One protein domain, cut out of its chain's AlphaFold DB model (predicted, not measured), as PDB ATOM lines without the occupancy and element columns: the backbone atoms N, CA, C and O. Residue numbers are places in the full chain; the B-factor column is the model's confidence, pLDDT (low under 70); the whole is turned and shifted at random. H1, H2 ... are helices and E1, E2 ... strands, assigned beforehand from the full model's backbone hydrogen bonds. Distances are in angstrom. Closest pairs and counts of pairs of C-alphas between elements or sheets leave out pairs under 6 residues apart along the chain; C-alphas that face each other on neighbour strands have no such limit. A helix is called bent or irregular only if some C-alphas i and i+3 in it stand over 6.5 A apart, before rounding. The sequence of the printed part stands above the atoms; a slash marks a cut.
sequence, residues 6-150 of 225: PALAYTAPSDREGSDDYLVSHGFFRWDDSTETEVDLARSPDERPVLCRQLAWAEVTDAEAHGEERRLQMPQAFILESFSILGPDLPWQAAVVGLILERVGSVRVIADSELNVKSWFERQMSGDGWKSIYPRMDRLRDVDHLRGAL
ATOM      1  N   PRO A   6     130.105 105.047  95.901       82.62
ATOM      2  CA  PRO A   6     129.059 104.131  96.336       82.62
ATOM      3  C   PRO A   6     129.595 102.706  96.514       82.62
ATOM      4  O   PRO A   6     130.326 102.200  95.661       82.62
ATOM      5  N   ALA A   7     129.206 102.045  97.604       88.69
ATOM      6  CA  ALA A   7     129.460 100.626  97.825       88.69
ATOM      7  C   ALA A   7     128.219  99.922  98.391       88.69
ATOM      8  O   ALA A   7     127.476 100.488  99.199       88.69
ATOM      9  N   LEU A   8     128.009  98.672  97.979       89.12
ATOM     10  CA  LEU A   8     127.075  97.767  98.646       89.12
ATOM     11  C   LEU A   8     127.785  97.166  99.844       89.12
ATOM     12  O   LEU A   8     128.897  96.682  99.693       89.12
ATOM     13  N   ALA A   9     127.181  97.227 101.023       91.06
ATOM     14  CA  ALA A   9     127.765  96.649 102.223       91.06
ATOM     15  C   ALA A   9     126.792  95.639 102.823       91.06
ATOM     16  O   ALA A   9     125.633  95.967 103.094       91.06
ATOM     17  N   TYR A  10     127.279  94.422 103.027       92.12
ATOM     18  CA  TYR A  10     126.538  93.317 103.609       92.12
ATOM     19  C   TYR A  10     127.296  92.819 104.839       92.12
ATOM     20  O   TYR A  10     128.322  92.141 104.745       92.12
ATOM     21  N   THR A  11     126.807  93.252 105.994       90.00
ATOM     22  CA  THR A  11     127.434  93.089 107.310       90.00
ATOM     23  C   THR A  11     126.368  92.715 108.328       90.00
ATOM     24  O   THR A  11     125.187  93.008 108.105       90.00
ATOM     25  N   ALA A  12     126.758  92.077 109.428       86.31
ATOM     26  CA  ALA A  12     125.828  91.747 110.489       86.31
ATOM     27  C   ALA A  12     125.278  93.044 111.113       86.31
ATOM     28  O   ALA A  12     125.944  94.087 111.067       86.31
ATOM     29  N   PRO A  13     124.066  93.018 111.698       83.69
ATOM     30  CA  PRO A  13     123.526  94.167 112.427       83.69
ATOM     31  C   PRO A  13     124.465  94.701 113.509       83.69
ATOM     32  O   PRO A  13     124.576  95.915 113.664       83.69
ATOM     33  N   SER A  14     125.148  93.799 114.218       85.25
ATOM     34  CA  SER A  14     126.110  94.107 115.282       85.25
ATOM     35  C   SER A  14     127.315  94.910 114.800       85.25
ATOM     36  O   SER A  14     127.820  95.748 115.540       85.25
ATOM     37  N   ASP A  15     127.742  94.701 113.557       85.25
ATOM     38  CA  ASP A  15     129.018  95.202 113.031       85.25
ATOM     39  C   ASP A  15     128.836  96.375 112.066       85.25
ATOM     40  O   ASP A  15     129.751  96.797 111.352       85.25
ATOM     41  N   ARG A  16     127.626  96.941 112.040       83.75
ATOM     42  CA  ARG A  16     127.271  98.034 111.140       83.75
ATOM     43  C   ARG A  16     128.147  99.271 111.337       83.75
ATOM     44  O   ARG A  16     128.605  99.826 110.342       83.75
ATOM     45  N   GLU A  17     128.376  99.692 112.581       84.81
ATOM     46  CA  GLU A  17     129.200 100.875 112.879       84.81
ATOM     47  C   GLU A  17     130.638 100.681 112.384       84.81
ATOM     48  O   GLU A  17     131.146 101.509 111.629       84.81
ATOM     49  N   GLY A  18     131.248  99.530 112.690       86.31
ATOM     50  CA  GLY A  18     132.588  99.191 112.205       86.31
ATOM     51  C   GLY A  18     132.670  99.136 110.676       86.31
ATOM     52  O   GLY A  18     133.646  99.591 110.077       86.31
ATOM     53  N   SER A  19     131.619  98.650 110.015       87.00
ATOM     54  CA  SER A  19     131.532  98.675 108.555       87.00
ATOM     55  C   SER A  19     131.413 100.083 107.978       87.00
ATOM     56  O   SER A  19     131.949 100.326 106.895       87.00
ATOM     57  N   ASP A  20     130.692 100.987 108.631       88.38
ATOM     58  CA  ASP A  20     130.525 102.360 108.159       88.38
ATOM     59  C   ASP A  20     131.834 103.156 108.333       88.38
ATOM     60  O   ASP A  20     132.247 103.862 107.409       88.38
ATOM     61  N   ASP A  21     132.564 102.936 109.430       90.38
ATOM     62  CA  ASP A  21     133.920 103.466 109.627       90.38
ATOM     63  C   ASP A  21     134.907 102.923 108.579       90.38
ATOM     64  O   ASP A  21     135.707 103.674 107.999       90.38
ATOM     65  N   TYR A  22     134.828 101.623 108.266       90.94
ATOM     66  CA  TYR A  22     135.615 101.014 107.192       90.94
ATOM     67  C   TYR A  22     135.314 101.672 105.839       90.94
ATOM     68  O   TYR A  22     136.231 102.054 105.112       90.94
ATOM     69  N   LEU A  23     134.036 101.850 105.500       90.19
ATOM     70  CA  LEU A  23     133.627 102.488 104.250       90.19
ATOM     71  C   LEU A  23     134.221 103.895 104.128       90.19
ATOM     72  O   LEU A  23     134.884 104.188 103.132       90.19
ATOM     73  N   VAL A  24     134.045 104.739 105.149       90.25
ATOM     74  CA  VAL A  24     134.524 106.129 105.128       90.25
ATOM     75  C   VAL A  24     136.046 106.191 105.012       90.25
ATOM     76  O   VAL A  24     136.562 106.914 104.156       90.25
ATOM     77  N   SER A  25     136.770 105.399 105.809       90.88
ATOM     78  CA  SER A  25     138.241 105.348 105.773       90.88
ATOM     79  C   SER A  25     138.802 104.874 104.428       90.88
ATOM     80  O   SER A  25     139.902 105.271 104.045       90.88
ATOM     81  N   HIS A  26     138.028 104.102 103.661       90.19
ATOM     82  CA  HIS A  26     138.409 103.602 102.337       90.19
ATOM     83  C   HIS A  26     137.811 104.415 101.175       90.19
ATOM     84  O   HIS A  26     137.914 104.027 100.005       90.19
ATOM     85  N   GLY A  27     137.217 105.574 101.472       89.44
ATOM     86  CA  GLY A  27     136.674 106.479 100.462       89.44
ATOM     87  C   GLY A  27     135.382 105.968  99.822       89.44
ATOM     88  O   GLY A  27     135.142 106.215  98.636       89.44
ATOM     89  N   PHE A  28     134.568 105.242 100.585       89.44
ATOM     90  CA  PHE A  28     133.261 104.734 100.193       89.44
ATOM     91  C   PHE A  28     132.139 105.267 101.094       89.44
ATOM     92  O   PHE A  28     132.374 105.794 102.179       89.44
ATOM     93  N   PHE A  29     130.898 105.107 100.643       86.00
ATOM     94  CA  PHE A  29     129.704 105.246 101.469       86.00
ATOM     95  C   PHE A  29     128.750 104.073 101.223       86.00
ATOM     96  O   PHE A  29     128.673 103.545 100.109       86.00
ATOM     97  N   ARG A  30     127.985 103.697 102.252       85.31
ATOM     98  CA  ARG A  30     126.972 102.641 102.166       85.31
ATOM     99  C   ARG A  30     125.813 103.094 101.280       85.31
ATOM    100  O   ARG A  30     125.164 104.106 101.561       85.31
ATOM    101  N   TRP A  31     125.560 102.352 100.207       77.62
ATOM    102  CA  TRP A  31     124.493 102.670  99.264       77.62
ATOM    103  C   TRP A  31     123.105 102.281  99.785       77.62
ATOM    104  O   TRP A  31     122.177 103.085  99.703       77.62
ATOM    105  N   ASP A  32     122.981 101.080 100.355       76.31
ATOM    106  CA  ASP A  32     121.753 100.561 100.962       76.31
ATOM    107  C   ASP A  32     121.903 100.469 102.477       76.31
ATOM    108  O   ASP A  32     122.788  99.789 102.990       76.31
ATOM    109  N   ASP A  33     121.025 101.156 103.195       73.88
ATOM    110  CA  ASP A  33     121.030 101.228 104.649       73.88
ATOM    111  C   ASP A  33     120.291 100.064 105.315       73.88
ATOM    112  O   ASP A  33     120.134 100.064 106.533       73.88
ATOM    113  N   SER A  34     119.852  99.076 104.548       74.75
ATOM    114  CA  SER A  34     119.183  97.895 105.083       74.75
ATOM    115  C   SER A  34     120.165  96.871 105.631       74.75
ATOM    116  O   SER A  34     121.322  96.795 105.215       74.75
ATOM    117  N   THR A  35     119.690  96.052 106.559       78.75
ATOM    118  CA  THR A  35     120.464  94.962 107.148       78.75
ATOM    119  C   THR A  35     119.529  93.793 107.401       78.75
ATOM    120  O   THR A  35     118.353  94.005 107.691       78.75
ATOM    121  N   GLU A  36     120.042  92.580 107.231       84.00
ATOM    122  CA  GLU A  36     119.302  91.359 107.552       84.00
ATOM    123  C   GLU A  36     119.023  91.275 109.051       84.00
ATOM    124  O   GLU A  36     119.831  91.732 109.859       84.00
ATOM    125  N   THR A  37     117.915  90.649 109.437       83.69
ATOM    126  CA  THR A  37     117.732  90.234 110.832       83.69
ATOM    127  C   THR A  37     118.512  88.950 111.119       83.69
ATOM    128  O   THR A  37     118.920  88.236 110.202       83.69
ATOM    129  N   GLU A  38     118.676  88.594 112.395       85.88
ATOM    130  CA  GLU A  38     119.258  87.295 112.778       85.88
ATOM    131  C   GLU A  38     118.494  86.110 112.160       85.88
ATOM    132  O   GLU A  38     119.096  85.119 111.750       85.88
ATOM    133  N   VAL A  39     117.167  86.234 112.034       85.56
ATOM    134  CA  VAL A  39     116.307  85.218 111.410       85.56
ATOM    135  C   VAL A  39     116.590  85.094 109.915       85.56
ATOM    136  O   VAL A  39     116.580  83.987 109.380       85.56
ATOM    137  N   ASP A  40     116.848  86.206 109.229       84.62
ATOM    138  CA  ASP A  40     117.170  86.192 107.801       84.62
ATOM    139  C   ASP A  40     118.569  85.612 107.556       84.62
ATOM    140  O   ASP A  40     118.750  84.806 106.645       84.62
ATOM    141  N   LEU A  41     119.546  85.928 108.414       88.06
ATOM    142  CA  LEU A  41     120.902  85.367 108.341       88.06
ATOM    143  C   LEU A  41     120.934  83.838 108.509       88.06
ATOM    144  O   LEU A  41     121.859  83.192 108.017       88.06
ATOM    145  N   ALA A  42     119.922  83.246 109.148       87.44
ATOM    146  CA  ALA A  42     119.778  81.796 109.263       87.44
ATOM    147  C   ALA A  42     119.267  81.112 107.975       87.44
ATOM    148  O   ALA A  42     119.331  79.886 107.874       87.44
ATOM    149  N   ARG A  43     118.763  81.872 106.992       87.81
ATOM    150  CA  ARG A  43     118.244  81.337 105.720       87.81
ATOM    151  C   ARG A  43     119.354  81.071 104.707       87.81
ATOM    152  O   ARG A  43     120.479  81.571 104.845       87.81
ATOM    153  N   SER A  44     119.027  80.323 103.652       88.62
ATOM    154  CA  SER A  44     119.923  80.147 102.502       88.62
ATOM    155  C   SER A  44     120.104  81.479 101.762       88.62
ATOM    156  O   SER A  44     119.164  82.271 101.735       88.62
ATOM    157  N   PRO A  45     121.276  81.775 101.165       90.44
ATOM    158  CA  PRO A  45     121.545  83.081 100.546       90.44
ATOM    159  C   PRO A  45     120.542  83.562  99.497       90.44
ATOM    160  O   PRO A  45     120.336  84.761  99.367       90.44
ATOM    161  N   ASP A  46     119.905  82.650  98.776       85.88
ATOM    162  CA  ASP A  46     118.872  82.924  97.775       85.88
ATOM    163  C   ASP A  46     117.497  83.287  98.368       85.88
ATOM    164  O   ASP A  46     116.620  83.785  97.667       85.88
ATOM    165  N   GLU A  47     117.320  83.106  99.675       81.31
ATOM    166  CA  GLU A  47     116.098  83.432 100.421       81.31
ATOM    167  C   GLU A  47     116.271  84.680 101.305       81.31
ATOM    168  O   GLU A  47     115.368  85.050 102.066       81.31
ATOM    169  N   ARG A  48     117.449  85.315 101.241       85.00
ATOM    170  CA  ARG A  48     117.831  86.453 102.078       85.00
ATOM    171  C   ARG A  48     117.465  87.772 101.404       85.00
ATOM    172  O   ARG A  48     118.072  88.127 100.394       85.00
ATOM    173  N   PRO A  49     116.480  88.518 101.924       76.75
ATOM    174  CA  PRO A  49     115.880  89.628 101.195       76.75
ATOM    175  C   PRO A  49     116.863  90.769 100.904       76.75
ATOM    176  O   PRO A  49     116.846  91.318  99.800       76.75
ATOM    177  N   VAL A  50     117.740  91.128 101.850       81.12
ATOM    178  CA  VAL A  50     118.718  92.206 101.635       81.12
ATOM    179  C   VAL A  50     119.821  91.739 100.692       81.12
ATOM    180  O   VAL A  50     120.175  92.484  99.779       81.12
ATOM    181  N   LEU A  51     120.328  90.513 100.854       86.62
ATOM    182  CA  LEU A  51     121.352  89.964  99.958       86.62
ATOM    183  C   LEU A  51     120.849  89.870  98.512       86.62
ATOM    184  O   LEU A  51     121.493  90.393  97.602       86.62
ATOM    185  N   CYS A  52     119.677  89.269  98.309       80.69
ATOM    186  CA  CYS A  52     119.042  89.128  97.001       80.69
ATOM    187  C   CYS A  52     118.807  90.490  96.341       80.69
ATOM    188  O   CYS A  52     119.095  90.664  95.156       80.69
ATOM    189  N   ARG A  53     118.367  91.496  97.110       78.25
ATOM    190  CA  ARG A  53     118.215  92.862  96.598       78.25
ATOM    191  C   ARG A  53     119.544  93.483  96.184       78.25
ATOM    192  O   ARG A  53     119.606  94.088  95.120       78.25
ATOM    193  N   GLN A  54     120.595  93.365  96.998       82.75
ATOM    194  CA  GLN A  54     121.907  93.928  96.660       82.75
ATOM    195  C   GLN A  54     122.494  93.258  95.407       82.75
ATOM    196  O   GLN A  54     123.010  93.948  94.530       82.75
ATOM    197  N   LEU A  55     122.355  91.935  95.283       83.06
ATOM    198  CA  LEU A  55     122.778  91.178  94.102       83.06
ATOM    199  C   LEU A  55     122.028  91.601  92.838       83.06
ATOM    200  O   LEU A  55     122.654  91.765  91.791       83.06
ATOM    201  N   ALA A  56     120.713  91.786  92.929       75.56
ATOM    202  CA  ALA A  56     119.915  92.245  91.804       75.56
ATOM    203  C   ALA A  56     120.171  93.719  91.465       75.56
ATOM    204  O   ALA A  56     120.154  94.095  90.297       75.56
ATOM    205  N   TRP A  57     120.458  94.564  92.457       75.19
ATOM    206  CA  TRP A  57     120.833  95.949  92.193       75.19
ATOM    207  C   TRP A  57     122.167  96.038  91.450       75.19
ATOM    208  O   TRP A  57     122.259  96.787  90.483       75.19
ATOM    209  N   ALA A  58     123.161  95.232  91.841       76.69
ATOM    210  CA  ALA A  58     124.422  95.137  91.111       76.69
ATOM    211  C   ALA A  58     124.195  94.791  89.626       76.69
ATOM    212  O   ALA A  58     124.758  95.459  88.765       76.69
ATOM    213  N   GLU A  59     123.311  93.829  89.334       75.56
ATOM    214  CA  GLU A  59     122.913  93.450  87.965       75.56
ATOM    215  C   GLU A  59     122.276  94.623  87.198       75.56
ATOM    216  O   GLU A  59     122.697  94.944  86.090       75.56
ATOM    217  N   VAL A  60     121.284  95.301  87.790       67.25
ATOM    218  CA  VAL A  60     120.581  96.418  87.130       67.25
ATOM    219  C   VAL A  60     121.531  97.578  86.840       67.25
ATOM    220  O   VAL A  60     121.475  98.165  85.761       67.25
ATOM    221  N   THR A  61     122.416  97.918  87.780       66.25
ATOM    222  CA  THR A  61     123.370  99.014  87.568       66.25
ATOM    223  C   THR A  61     124.422  98.704  86.518       66.25
ATOM    224  O   THR A  61     124.829  99.616  85.802       66.25
ATOM    225  N   ASP A  62     124.852  97.448  86.419       65.81
ATOM    226  CA  ASP A  62     125.766  96.999  85.371       65.81
ATOM    227  C   ASP A  62     125.099  97.121  83.995       65.81
ATOM    228  O   ASP A  62     125.617  97.794  83.102       65.81
ATOM    229  N   ALA A  63     123.866  96.623  83.868       61.94
ATOM    230  CA  ALA A  63     123.076  96.749  82.647       61.94
ATOM    231  C   ALA A  63     122.825  98.216  82.235       61.94
ATOM    232  O   ALA A  63     122.983  98.558  81.062       61.94
ATOM    233  N   GLU A  64     122.474  99.107  83.173       62.09
ATOM    234  CA  GLU A  64     122.285 100.537  82.877       62.09
ATOM    235  C   GLU A  64     123.590 101.241  82.483       62.09
ATOM    236  O   GLU A  64     123.578 102.117  81.617       62.09
ATOM    237  N   ALA A  65     124.724 100.875  83.084       58.53
ATOM    238  CA  ALA A  65     126.016 101.463  82.742       58.53
ATOM    239  C   ALA A  65     126.512 101.065  81.349       58.53
ATOM    240  O   ALA A  65     127.272 101.819  80.729       58.53
ATOM    241  N   HIS A  66     126.065  99.907  80.869       55.50
ATOM    242  CA  HIS A  66     126.244  99.446  79.500       55.50
ATOM    243  C   HIS A  66     125.193 100.009  78.520       55.50
ATOM    244  O   HIS A  66     125.339  99.824  77.311       55.50
ATOM    245  N   GLY A  67     124.175 100.729  79.009       56.72
ATOM    246  CA  GLY A  67     123.211 101.497  78.213       56.72
ATOM    247  C   GLY A  67     123.599 102.974  78.023       56.72
ATOM    248  O   GLY A  67     124.580 103.466  78.580       56.72
ATOM    249  N   GLU A  68     122.819 103.712  77.224       43.31
ATOM    250  CA  GLU A  68     123.096 105.129  76.911       43.31
ATOM    251  C   GLU A  68     122.592 106.123  77.980       43.31
ATOM    252  O   GLU A  68     123.067 107.258  78.043       43.31
ATOM    253  N   GLU A  69     121.685 105.714  78.873       51.19
ATOM    254  CA  GLU A  69     121.125 106.585  79.913       51.19
ATOM    255  C   GLU A  69     121.617 106.188  81.310       51.19
ATOM    256  O   GLU A  69     121.035 105.343  81.986       51.19
ATOM    257  N   ARG A  70     122.683 106.846  81.783       53.09
ATOM    258  CA  ARG A  70     123.184 106.680  83.157       53.09
ATOM    259  C   ARG A  70     122.231 107.321  84.163       53.09
ATOM    260  O   ARG A  70     122.423 108.469  84.565       53.09
ATOM    261  N   ARG A  71     121.199 106.582  84.564       54.94
ATOM    262  CA  ARG A  71     120.247 107.016  85.592       54.94
ATOM    263  C   ARG A  71     120.767 106.688  86.993       54.94
ATOM    264  O   ARG A  71     120.587 107.508  87.889       54.94
ATOM    265  N   LEU A  72     121.470 105.568  87.177       60.38
ATOM    266  CA  LEU A  72     122.010 105.120  88.467       60.38
ATOM    267  C   LEU A  72     123.543 105.251  88.565       60.38
ATOM    268  O   LEU A  72     124.270 104.973  87.612       60.38
ATOM    269  N   GLN A  73     124.065 105.625  89.744       68.69
ATOM    270  CA  GLN A  73     125.497 105.446  90.026       68.69
ATOM    271  C   GLN A  73     125.785 103.973  90.341       68.69
ATOM    272  O   GLN A  73     125.209 103.417  91.276       68.69
ATOM    273  N   MET A  74     126.719 103.364  89.607       73.31
ATOM    274  CA  MET A  74     127.163 101.992  89.871       73.31
ATOM    275  C   MET A  74     127.927 101.874  91.194       73.31
ATOM    276  O   MET A  74     128.793 102.724  91.457       73.31
ATOM    277  N   PRO A  75     127.729 100.788  91.967       81.31
ATOM    278  CA  PRO A  75     128.632 100.474  93.064       81.31
ATOM    279  C   PRO A  75     130.050 100.285  92.540       81.31
ATOM    280  O   PRO A  75     130.268  99.676  91.501       81.31
ATOM    281  N   GLN A  76     131.026 100.773  93.294       86.19
ATOM    282  CA  GLN A  76     132.447 100.586  92.989       86.19
ATOM    283  C   GLN A  76     133.061  99.407  93.754       86.19
ATOM    284  O   GLN A  76     134.191  98.992  93.488       86.19
ATOM    285  N   ALA A  77     132.350  98.913  94.763       90.50
ATOM    286  CA  ALA A  77     132.751  97.767  95.553       90.50
ATOM    287  C   ALA A  77     131.534  97.141  96.232       90.50
ATOM    288  O   ALA A  77     130.554  97.821  96.554       90.50
ATOM    289  N   PHE A  78     131.661  95.853  96.508       92.88
ATOM    290  CA  PHE A  78     130.837  95.145  97.466       92.88
ATOM    291  C   PHE A  78     131.681  94.843  98.704       92.88
ATOM    292  O   PHE A  78     132.742  94.230  98.602       92.88
ATOM    293  N   ILE A  79     131.235  95.303  99.864       93.00
ATOM    294  CA  ILE A  79     131.902  95.129 101.146       93.00
ATOM    295  C   ILE A  79     131.181  94.025 101.907       93.00
ATOM    296  O   ILE A  79     129.994  94.137 102.207       93.00
ATOM    297  N   LEU A  80     131.907  92.962 102.216       93.12
ATOM    298  CA  LEU A  80     131.476  91.889 103.095       93.12
ATOM    299  C   LEU A  80     132.190  92.039 104.429       93.12
ATOM    300  O   LEU A  80     133.372  92.364 104.464       93.12
ATOM    301  N   GLU A  81     131.502  91.762 105.526       90.81
ATOM    302  CA  GLU A  81     132.174  91.639 106.819       90.81
ATOM    303  C   GLU A  81     133.161  90.465 106.805       90.81
ATOM    304  O   GLU A  81     134.350  90.637 107.050       90.81
ATOM    305  N   SER A  82     132.678  89.290 106.415       91.44
ATOM    306  CA  SER A  82     133.423  88.042 106.262       91.44
ATOM    307  C   SER A  82     132.755  87.203 105.165       91.44
ATOM    308  O   SER A  82     131.673  87.548 104.694       91.44
ATOM    309  N   PHE A  83     133.328  86.065 104.765       91.69
ATOM    310  CA  PHE A  83     132.548  85.096 103.976       91.69
ATOM    311  C   PHE A  83     131.545  84.310 104.816       91.69
ATOM    312  O   PHE A  83     130.513  83.894 104.295       91.69
ATOM    313  N   SER A  84     131.807  84.130 106.114       90.81
ATOM    314  CA  SER A  84     130.918  83.372 106.998       90.81
ATOM    315  C   SER A  84     129.550  84.029 107.167       90.81
ATOM    316  O   SER A  84     128.569  83.319 107.383       90.81
ATOM    317  N   ILE A  85     129.447  85.352 106.986       91.69
ATOM    318  CA  ILE A  85     128.154  86.042 106.995       91.69
ATOM    319  C   ILE A  85     127.212  85.537 105.893       91.69
ATOM    320  O   ILE A  85     125.997  85.564 106.058       91.69
ATOM    321  N   LEU A  86     127.746  85.002 104.790       92.69
ATOM    322  CA  LEU A  86     126.967  84.402 103.702       92.69
ATOM    323  C   LEU A  86     126.445  82.994 104.057       92.69
ATOM    324  O   LEU A  86     125.835  82.331 103.226       92.69
ATOM    325  N   GLY A  87     126.647  82.544 105.297       90.62
ATOM    326  CA  GLY A  87     126.295  81.210 105.771       90.62
ATOM    327  C   GLY A  87     127.470  80.231 105.691       90.62
ATOM    328  O   GLY A  87     128.520  80.567 105.155       90.62
ATOM    329  N   PRO A  88     127.330  79.015 106.240       90.06
ATOM    330  CA  PRO A  88     128.435  78.061 106.369       90.06
ATOM    331  C   PRO A  88     128.737  77.248 105.095       90.06
ATOM    332  O   PRO A  88     129.792  76.623 105.018       90.06
ATOM    333  N   ASP A  89     127.829  77.217 104.112       92.81
ATOM    334  CA  ASP A  89     127.991  76.413 102.890       92.81
ATOM    335  C   ASP A  89     128.930  77.111 101.893       92.81
ATOM    336  O   ASP A  89     128.558  78.083 101.233       92.81
ATOM    337  N   LEU A  90     130.158  76.604 101.779       92.56
ATOM    338  CA  LEU A  90     131.217  77.168 100.939       92.56
ATOM    339  C   LEU A  90     130.803  77.321  99.457       92.56
ATOM    340  O   LEU A  90     131.023  78.397  98.900       92.56
ATOM    341  N   PRO A  91     130.148  76.333  98.811       94.38
ATOM    342  CA  PRO A  91     129.513  76.509  97.507       94.38
ATOM    343  C   PRO A  91     128.576  77.716  97.381       94.38
ATOM    344  O   PRO A  91     128.589  78.392  96.353       94.38
ATOM    345  N   TRP A  92     127.764  78.005  98.401       93.69
ATOM    346  CA  TRP A  92     126.885  79.177  98.406       93.69
ATOM    347  C   TRP A  92     127.669  80.479  98.583       93.69
ATOM    348  O   TRP A  92     127.411  81.437  97.854       93.69
ATOM    349  N   GLN A  93     128.663  80.504  99.479       94.69
ATOM    350  CA  GLN A  93     129.567  81.653  99.624       94.69
ATOM    351  C   GLN A  93     130.256  81.970  98.289       94.69
ATOM    352  O   GLN A  93     130.247  83.112  97.831       94.69
ATOM    353  N   ALA A  94     130.815  80.948  97.638       95.19
ATOM    354  CA  ALA A  94     131.494  81.080  96.358       95.19
ATOM    355  C   ALA A  94     130.537  81.528  95.246       95.19
ATOM    356  O   ALA A  94     130.917  82.377  94.448       95.19
ATOM    357  N   ALA A  95     129.296  81.027  95.214       94.94
ATOM    358  CA  ALA A  95     128.299  81.451  94.233       94.94
ATOM    359  C   ALA A  95     127.956  82.944  94.360       94.94
ATOM    360  O   ALA A  95     127.962  83.667  93.365       94.94
ATOM    361  N   VAL A  96     127.720  83.423  95.584       94.31
ATOM    362  CA  VAL A  96     127.453  84.845  95.850       94.31
ATOM    363  C   VAL A  96     128.657  85.704  95.460       94.31
ATOM    364  O   VAL A  96     128.505  86.667  94.712       94.31
ATOM    365  N   VAL A  97     129.863  85.344  95.913       94.69
ATOM    366  CA  VAL A  97     131.097  86.081  95.583       94.69
ATOM    367  C   VAL A  97     131.353  86.093  94.077       94.69
ATOM    368  O   VAL A  97     131.711  87.138  93.538       94.69
ATOM    369  N   GLY A  98     131.134  84.969  93.394       93.62
ATOM    370  CA  GLY A  98     131.266  84.855  91.946       93.62
ATOM    371  C   GLY A  98     130.365  85.838  91.207       93.62
ATOM    372  O   GLY A  98     130.851  86.591  90.369       93.62
ATOM    373  N   LEU A  99     129.083  85.911  91.576       90.62
ATOM    374  CA  LEU A  99     128.150  86.862  90.963       90.62
ATOM    375  C   LEU A  99     128.524  88.316  91.225       90.62
ATOM    376  O   LEU A  99     128.387  89.166  90.348       90.62
ATOM    377  N   ILE A 100     129.011  88.624  92.423       90.81
ATOM    378  CA  ILE A 100     129.457  89.982  92.725       90.81
ATOM    379  C   ILE A 100     130.705  90.335  91.906       90.81
ATOM    380  O   ILE A 100     130.804  91.451  91.401       90.81
ATOM    381  N   LEU A 101     131.651  89.405  91.749       90.69
ATOM    382  CA  LEU A 101     132.822  89.611  90.895       90.69
ATOM    383  C   LEU A 101     132.431  89.804  89.424       90.69
ATOM    384  O   LEU A 101     133.055  90.623  88.760       90.69
ATOM    385  N   GLU A 102     131.404  89.104  88.936       87.88
ATOM    386  CA  GLU A 102     130.870  89.289  87.578       87.88
ATOM    387  C   GLU A 102     130.241  90.679  87.379       87.88
ATOM    388  O   GLU A 102     130.495  91.302  86.355       87.88
ATOM    389  N   ARG A 103     129.472  91.180  88.358       82.56
ATOM    390  CA  ARG A 103     128.643  92.402  88.226       82.56
ATOM    391  C   ARG A 103     129.307  93.691  88.705       82.56
ATOM    392  O   ARG A 103     129.074  94.767  88.176       82.56
ATOM    393  N   VAL A 104     130.071  93.609  89.790       83.69
ATOM    394  CA  VAL A 104     130.691  94.770  90.459       83.69
ATOM    395  C   VAL A 104     132.193  94.816  90.177       83.69
ATOM    396  O   VAL A 104     132.824  95.861  90.317       83.69
ATOM    397  N   GLY A 105     132.805  93.677  89.832       83.25
ATOM    398  CA  GLY A 105     134.242  93.565  89.558       83.25
ATOM    399  C   GLY A 105     135.151  93.730  90.784       83.25
ATOM    400  O   GLY A 105     136.366  93.568  90.678       83.25
ATOM    401  N   SER A 106     134.589  94.053  91.952       86.56
ATOM    402  CA  SER A 106     135.335  94.431  93.151       86.56
ATOM    403  C   SER A 106     134.595  93.992  94.413       86.56
ATOM    404  O   SER A 106     133.510  94.485  94.726       86.56
ATOM    405  N   VAL A 107     135.218  93.079  95.160       88.81
ATOM    406  CA  VAL A 107     134.758  92.600  96.468       88.81
ATOM    407  C   VAL A 107     135.841  92.893  97.496       88.81
ATOM    408  O   VAL A 107     137.017  92.619  97.252       88.81
ATOM    409  N   ARG A 108     135.452  93.431  98.649       91.00
ATOM    410  CA  ARG A 108     136.329  93.647  99.803       91.00
ATOM    411  C   ARG A 108     135.743  92.935 101.009       91.00
ATOM    412  O   ARG A 108     134.539  93.013 101.226       91.00
ATOM    413  N   VAL A 109     136.592  92.272 101.782       90.06
ATOM    414  CA  VAL A 109     136.200  91.580 103.013       90.06
ATOM    415  C   VAL A 109     136.847  92.308 104.189       90.06
ATOM    416  O   VAL A 109     138.058  92.513 104.174       90.06
ATOM    417  N   ILE A 110     136.059  92.749 105.172       88.88
ATOM    418  CA  ILE A 110     136.542  93.557 106.304       88.88
ATOM    419  C   ILE A 110     137.427  92.708 107.221       88.88
ATOM    420  O   ILE A 110     138.555  93.102 107.512       88.88
ATOM    421  N   ALA A 111     136.934  91.540 107.637       86.50
ATOM    422  CA  ALA A 111     137.633  90.624 108.535       86.50
ATOM    423  C   ALA A 111     138.954  90.110 107.942       86.50
ATOM    424  O   ALA A 111     139.904  89.859 108.676       86.50
ATOM    425  N   ASP A 112     139.028  90.024 106.611       83.12
ATOM    426  CA  ASP A 112     140.162  89.473 105.873       83.12
ATOM    427  C   ASP A 112     140.677  90.476 104.825       83.12
ATOM    428  O   ASP A 112     140.710  90.196 103.626       83.12
ATOM    429  N   SER A 113     141.073  91.673 105.268       76.00
ATOM    430  CA  SER A 113     141.461  92.776 104.366       76.00
ATOM    431  C   SER A 113     142.647  92.480 103.426       76.00
ATOM    432  O   SER A 113     142.767  93.116 102.378       76.00
ATOM    433  N   GLU A 114     143.496  91.501 103.756       78.31
ATOM    434  CA  GLU A 114     144.624  91.053 102.921       78.31
ATOM    435  C   GLU A 114     144.239  89.960 101.908       78.31
ATOM    436  O   GLU A 114     145.043  89.573 101.053       78.31
ATOM    437  N   LEU A 115     143.016  89.431 101.982       85.12
ATOM    438  CA  LEU A 115     142.591  88.326 101.143       85.12
ATOM    439  C   LEU A 115     142.420  88.760  99.683       85.12
ATOM    440  O   LEU A 115     141.590  89.604  99.341       85.12
ATOM    441  N   ASN A 116     143.117  88.072  98.777       91.12
ATOM    442  CA  ASN A 116     142.819  88.157  97.351       91.12
ATOM    443  C   ASN A 116     141.537  87.367  97.034       91.12
ATOM    444  O   ASN A 116     141.576  86.150  96.826       91.12
ATOM    445  N   VAL A 117     140.399  88.068  96.998       92.38
ATOM    446  CA  VAL A 117     139.070  87.471  96.779       92.38
ATOM    447  C   VAL A 117     138.972  86.743  95.438       92.38
ATOM    448  O   VAL A 117     138.404  85.655  95.381       92.38
ATOM    449  N   LYS A 118     139.574  87.281  94.368       91.06
ATOM    450  CA  LYS A 118     139.568  86.636  93.047       91.06
ATOM    451  C   LYS A 118     140.296  85.294  93.090       91.06
ATOM    452  O   LYS A 118     139.725  84.281  92.701       91.06
ATOM    453  N   SER A 119     141.506  85.257  93.646       93.38
ATOM    454  CA  SER A 119     142.259  84.008  93.806       93.38
ATOM    455  C   SER A 119     141.609  83.045  94.805       93.38
ATOM    456  O   SER A 119     141.756  81.829  94.686       93.38
ATOM    457  N   TRP A 120     140.890  83.542  95.815       94.00
ATOM    458  CA  TRP A 120     140.058  82.692  96.669       94.00
ATOM    459  C   TRP A 120     138.922  82.046  95.871       94.00
ATOM    460  O   TRP A 120     138.781  80.827  95.934       94.00
ATOM    461  N   PHE A 121     138.180  82.825  95.084       94.31
ATOM    462  CA  PHE A 121     137.065  82.342  94.271       94.31
ATOM    463  C   PHE A 121     137.526  81.344  93.200       94.31
ATOM    464  O   PHE A 121     136.961  80.261  93.088       94.31
ATOM    465  N   GLU A 122     138.611  81.643  92.479       93.56
ATOM    466  CA  GLU A 122     139.200  80.743  91.476       93.56
ATOM    467  C   GLU A 122     139.590  79.382  92.074       93.56
ATOM    468  O   GLU A 122     139.377  78.345  91.444       93.56
ATOM    469  N   ARG A 123     140.092  79.358  93.319       94.12
ATOM    470  CA  ARG A 123     140.353  78.102  94.041       94.12
ATOM    471  C   ARG A 123     139.066  77.329  94.326       94.12
ATOM    472  O   ARG A 123     139.063  76.116  94.125       94.12
ATOM    473  N   GLN A 124     137.988  78.005  94.731       93.94
ATOM    474  CA  GLN A 124     136.687  77.351  94.949       93.94
ATOM    475  C   GLN A 124     136.111  76.768  93.655       93.94
ATOM    476  O   GLN A 124     135.465  75.726  93.678       93.94
ATOM    477  N   MET A 125     136.376  77.414  92.520       90.31
ATOM    478  CA  MET A 125     135.888  76.994  91.205       90.31
ATOM    479  C   MET A 125     136.692  75.847  90.575       90.31
ATOM    480  O   MET A 125     136.275  75.306  89.550       90.31
ATOM    481  N   SER A 126     137.826  75.459  91.164       88.62
ATOM    482  CA  SER A 126     138.672  74.383  90.641       88.62
ATOM    483  C   SER A 126     138.079  72.979  90.871       88.62
ATOM    484  O   SER A 126     137.334  72.736  91.824       88.62
ATOM    485  N   GLY A 127     138.402  72.029  89.985       81.00
ATOM    486  CA  GLY A 127     137.956  70.633  90.096       81.00
ATOM    487  C   GLY A 127     136.433  70.464  89.982       81.00
ATOM    488  O   GLY A 127     135.810  70.973  89.053       81.00
ATOM    489  N   ASP A 128     135.824  69.738  90.925       76.31
ATOM    490  CA  ASP A 128     134.368  69.514  90.978       76.31
ATOM    491  C   ASP A 128     133.573  70.716  91.528       76.31
ATOM    492  O   ASP A 128     132.339  70.715  91.466       76.31
ATOM    493  N   GLY A 129     134.253  71.764  92.014       84.75
ATOM    494  CA  GLY A 129     133.632  72.973  92.565       84.75
ATOM    495  C   GLY A 129     132.646  73.619  91.594       84.75
ATOM    496  O   GLY A 129     131.519  73.935  91.980       84.75
ATOM    497  N   TRP A 130     133.005  73.672  90.307       87.81
ATOM    498  CA  TRP A 130     132.170  74.208  89.229       87.81
ATOM    499  C   TRP A 130     130.773  73.574  89.170       87.81
ATOM    500  O   TRP A 130     129.774  74.282  89.083       87.81
ATOM    501  N   LYS A 131     130.679  72.243  89.306       89.69
ATOM    502  CA  LYS A 131     129.400  71.510  89.259       89.69
ATOM    503  C   LYS A 131     128.485  71.856  90.433       89.69
ATOM    504  O   LYS A 131     127.269  71.749  90.312       89.69
ATOM    505  N   SER A 132     129.062  72.243  91.569       91.06
ATOM    506  CA  SER A 132     128.307  72.607  92.771       91.06
ATOM    507  C   SER A 132     127.965  74.099  92.831       91.06
ATOM    508  O   SER A 132     126.879  74.463  93.280       91.06
ATOM    509  N   ILE A 133     128.865  74.964  92.365       93.38
ATOM    510  CA  ILE A 133     128.748  76.421  92.488       93.38
ATOM    511  C   ILE A 133     127.893  76.990  91.355       93.38
ATOM    512  O   ILE A 133     127.016  77.813  91.607       93.38
ATOM    513  N   TYR A 134     128.084  76.513  90.122       90.50
ATOM    514  CA  TYR A 134     127.417  77.071  88.945       90.50
ATOM    515  C   TYR A 134     125.877  77.021  89.025       90.50
ATOM    516  O   TYR A 134     125.252  78.062  88.831       90.50
ATOM    517  N   PRO A 135     125.229  75.909  89.439       91.69
ATOM    518  CA  PRO A 135     123.769  75.891  89.588       91.69
ATOM    519  C   PRO A 135     123.239  76.872  90.647       91.69
ATOM    520  O   PRO A 135     122.123  77.373  90.530       91.69
ATOM    521  N   ARG A 136     124.029  77.162  91.691       92.75
ATOM    522  CA  ARG A 136     123.679  78.157  92.719       92.75
ATOM    523  C   ARG A 136     123.811  79.579  92.179       92.75
ATOM    524  O   ARG A 136     122.964  80.415  92.475       92.75
ATOM    525  N   MET A 137     124.841  79.837  91.370       90.69
ATOM    526  CA  MET A 137     124.977  81.104  90.648       90.69
ATOM    527  C   MET A 137     123.788  81.319  89.715       90.69
ATOM    528  O   MET A 137     123.183  82.382  89.768       90.69
ATOM    529  N   ASP A 138     123.388  80.311  88.936       88.38
ATOM    530  CA  ASP A 138     122.214  80.408  88.059       88.38
ATOM    531  C   ASP A 138     120.926  80.683  88.845       88.38
ATOM    532  O   ASP A 138     120.143  81.552  88.465       88.38
ATOM    533  N   ARG A 139     120.742  80.038  90.003       85.00
ATOM    534  CA  ARG A 139     119.603  80.318  90.891       85.00
ATOM    535  C   ARG A 139     119.589  81.759  91.414       85.00
ATOM    536  O   ARG A 139     118.527  82.357  91.520       85.00
ATOM    537  N   LEU A 140     120.754  82.329  91.716       84.81
ATOM    538  CA  LEU A 140     120.913  83.729  92.136       84.81
ATOM    539  C   LEU A 140     120.949  84.724  90.956       84.81
ATOM    540  O   LEU A 140     120.984  85.938  91.170       84.81
ATOM    541  N   ARG A 141     120.981  84.246  89.707       78.94
ATOM    542  CA  ARG A 141     120.775  85.063  88.499       78.94
ATOM    543  C   ARG A 141     119.312  85.160  88.120       78.94
ATOM    544  O   ARG A 141     118.950  86.126  87.458       78.94
ATOM    545  N   ASP A 142     118.491  84.194  88.525       76.38
ATOM    546  CA  ASP A 142     117.057  84.222  88.279       76.38
ATOM    547  C   ASP A 142     116.421  85.401  89.023       76.38
ATOM    548  O   ASP A 142     116.052  85.342  90.197       76.38
ATOM    549  N   VAL A 143     116.315  86.514  88.302       58.53
ATOM    550  CA  VAL A 143     115.771  87.755  88.825       58.53
ATOM    551  C   VAL A 143     114.310  87.551  89.229       58.53
ATOM    552  O   VAL A 143     113.895  88.187  90.183       58.53
ATOM    553  N   ASP A 144     113.543  86.645  88.612       58.34
ATOM    554  CA  ASP A 144     112.165  86.317  89.018       58.34
ATOM    555  C   ASP A 144     112.096  85.591  90.362       58.34
ATOM    556  O   ASP A 144     111.256  85.927  91.207       58.34
ATOM    557  N   HIS A 145     113.040  84.690  90.622       61.22
ATOM    558  CA  HIS A 145     113.213  84.087  91.942       61.22
ATOM    559  C   HIS A 145     113.576  85.138  93.004       61.22
ATOM    560  O   HIS A 145     112.934  85.208  94.056       61.22
ATOM    561  N   LEU A 146     114.525  86.031  92.698       55.47
ATOM    562  CA  LEU A 146     114.895  87.135  93.591       55.47
ATOM    563  C   LEU A 146     113.752  88.161  93.761       55.47
ATOM    564  O   LEU A 146     113.578  88.718  94.846       55.47
ATOM    565  N   ARG A 147     112.931  88.385  92.719       54.84
ATOM    566  CA  ARG A 147     111.741  89.266  92.712       54.84
ATOM    567  C   ARG A 147     110.659  88.749  93.657       54.84
ATOM    568  O   ARG A 147     110.015  89.558  94.323       54.84
ATOM    569  N   GLY A 148     110.471  87.430  93.746       48.06
ATOM    570  CA  GLY A 148     109.500  86.803  94.651       48.06
ATOM    571  C   GLY A 148     109.789  87.066  96.133       48.06
ATOM    572  O   GLY A 148     108.857  87.243  96.920       48.06
ATOM    573  N   ALA A 149     111.067  87.179  96.507       45.81
ATOM    574  CA  ALA A 149     111.498  87.430  97.882       45.81
ATOM    575  C   ALA A 149     111.259  88.880  98.363       45.81
ATOM    576  O   ALA A 149     111.202  89.122  99.568       45.81
ATOM    577  N   LEU A 150     111.081  89.845  97.447       49.12
ATOM    578  CA  LEU A 150     110.881  91.272  97.763       49.12
ATOM    579  C   LEU A 150     109.412  91.652  98.046       49.12
ATOM    580  O   LEU A 150     109.129  92.777  98.461       49.12
TER     581      LEU A 150
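What this domain is: This is residues 6 to 150 of the 225 residues of an uncharacterized protein of Knoellia aerolata DSM 18566 (UniProt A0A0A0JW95). A small, twisted sheet of four parallel strands stands between helices on both faces: H1 covers the E2 and E1 part of one face, and H3 and H4 pack on the other. Beyond H3 and H4, away from the sheet, H6 crosses H4 and H7 packs on H3, while H5 packs on H4 and short H2 lies off the sheet. The printed part has 145 residues with seven named helices and four named strands, in the order E1 H1 E2 H2 H3 E3 H4 E4 H5 H6 H7; the class is mixed, helices and strands. The sheet's order is E2 E1 E3 E4. The whole is compact, with a radius of gyration of the C-alphas of 14.5 A, and rounded, spanning 39 by 37 by 31 A.

How they stand to each other: E1, residues 6 to 10, is an inner strand with staggered pairing: residues 6 to 7 pair with E2, residues 28 to 30, and residues 7 to 10 with E3, residues 77 to 80. N 7 and O 29 are within hydrogen-bond range at 3.0 A, and so are N 79 and O 8 at 2.7 A. E3 also pairs with the edge strand E4, residues 107 to 109, where N 108 and O 78 are 2.8 A apart. From edge to edge the strands' lines turn by 83 degrees. H1, residues 13 to 25, is on the sheet at a height of 7.6 A, over E2 and only just over E1, with 3 of its C-alphas on E1. It runs along the strands, at 21 degrees to E2 on the local plane. E1, H1, E2 is a strand-helix-strand unit, two parallel neighbour strands with a helix between, and its crossover is right-handed. H2, residues 38 to 41, is not on the sheet. H3, residues 49 to 65, is on the sheet; its closest C-alpha pair with E1 is Leu 8 and Gln 54, 6.7 A apart. E2, H2 H3, E3 is a split unit, with E1 between its strands, and is right-handed. H4, residues 90 to 103, is on the sheet too, and E3, H4, E4 is a right-handed strand-helix-strand unit. With residues 55 to 62 alone, H3 touches H4 at a shallow tilt of 27 degrees, the same way; the C-alphas of Ala 58 and Arg 103 come closest, 5.8 A. H5, residues 117 to 124, touches H4 at a steep tilt of 46 degrees, opposite ways, closest at the C-alphas of Ala 94 and Phe 121, 6.1 A. H6, residues 129 to 141, touches H4 at a steep tilt of 57 degrees, the same way, closest at the C-alphas of Ala 95 and Met 137, 4.9 A. H7, residues 143 to 149, touches H3 at a shallow tilt of 31 degrees, opposite ways, closest at the C-alphas of Cys 52 and Leu 146, 5.7 A. H1 touches no helix. Every O i to N i+4 pair is within hydrogen-bond range in H3, H4 and H5; the counts are 7 of 9 in H1 and in H6 and 2 of 3 in H7, and H2 is too short for such a pair.

Where its parts are: E1 begins at C-alpha 6, (129.059, 104.131, 96.336), and is 13.3 A long. H1 measures 19.6 A and is irregular: C-alphas 14 and 17 are 7.8 A apart. H3, 24.2 A, begins at C-alpha 49, (115.880, 89.628, 101.195). H4 measures 20.0 A and H6 18.1 A. H7 ends at C-alpha 149, (111.498, 87.430, 97.882).

The domain as a whole: The C-alphas of Glu 69 and Gly 127 are the two farthest apart, at 41.0 A. The printed part has no cut. The link from H3 to E3, 11 residues, is long. The mean pLDDT of the printed part is 82.6; residues 60 to 73 and 143 to 150 are under 70.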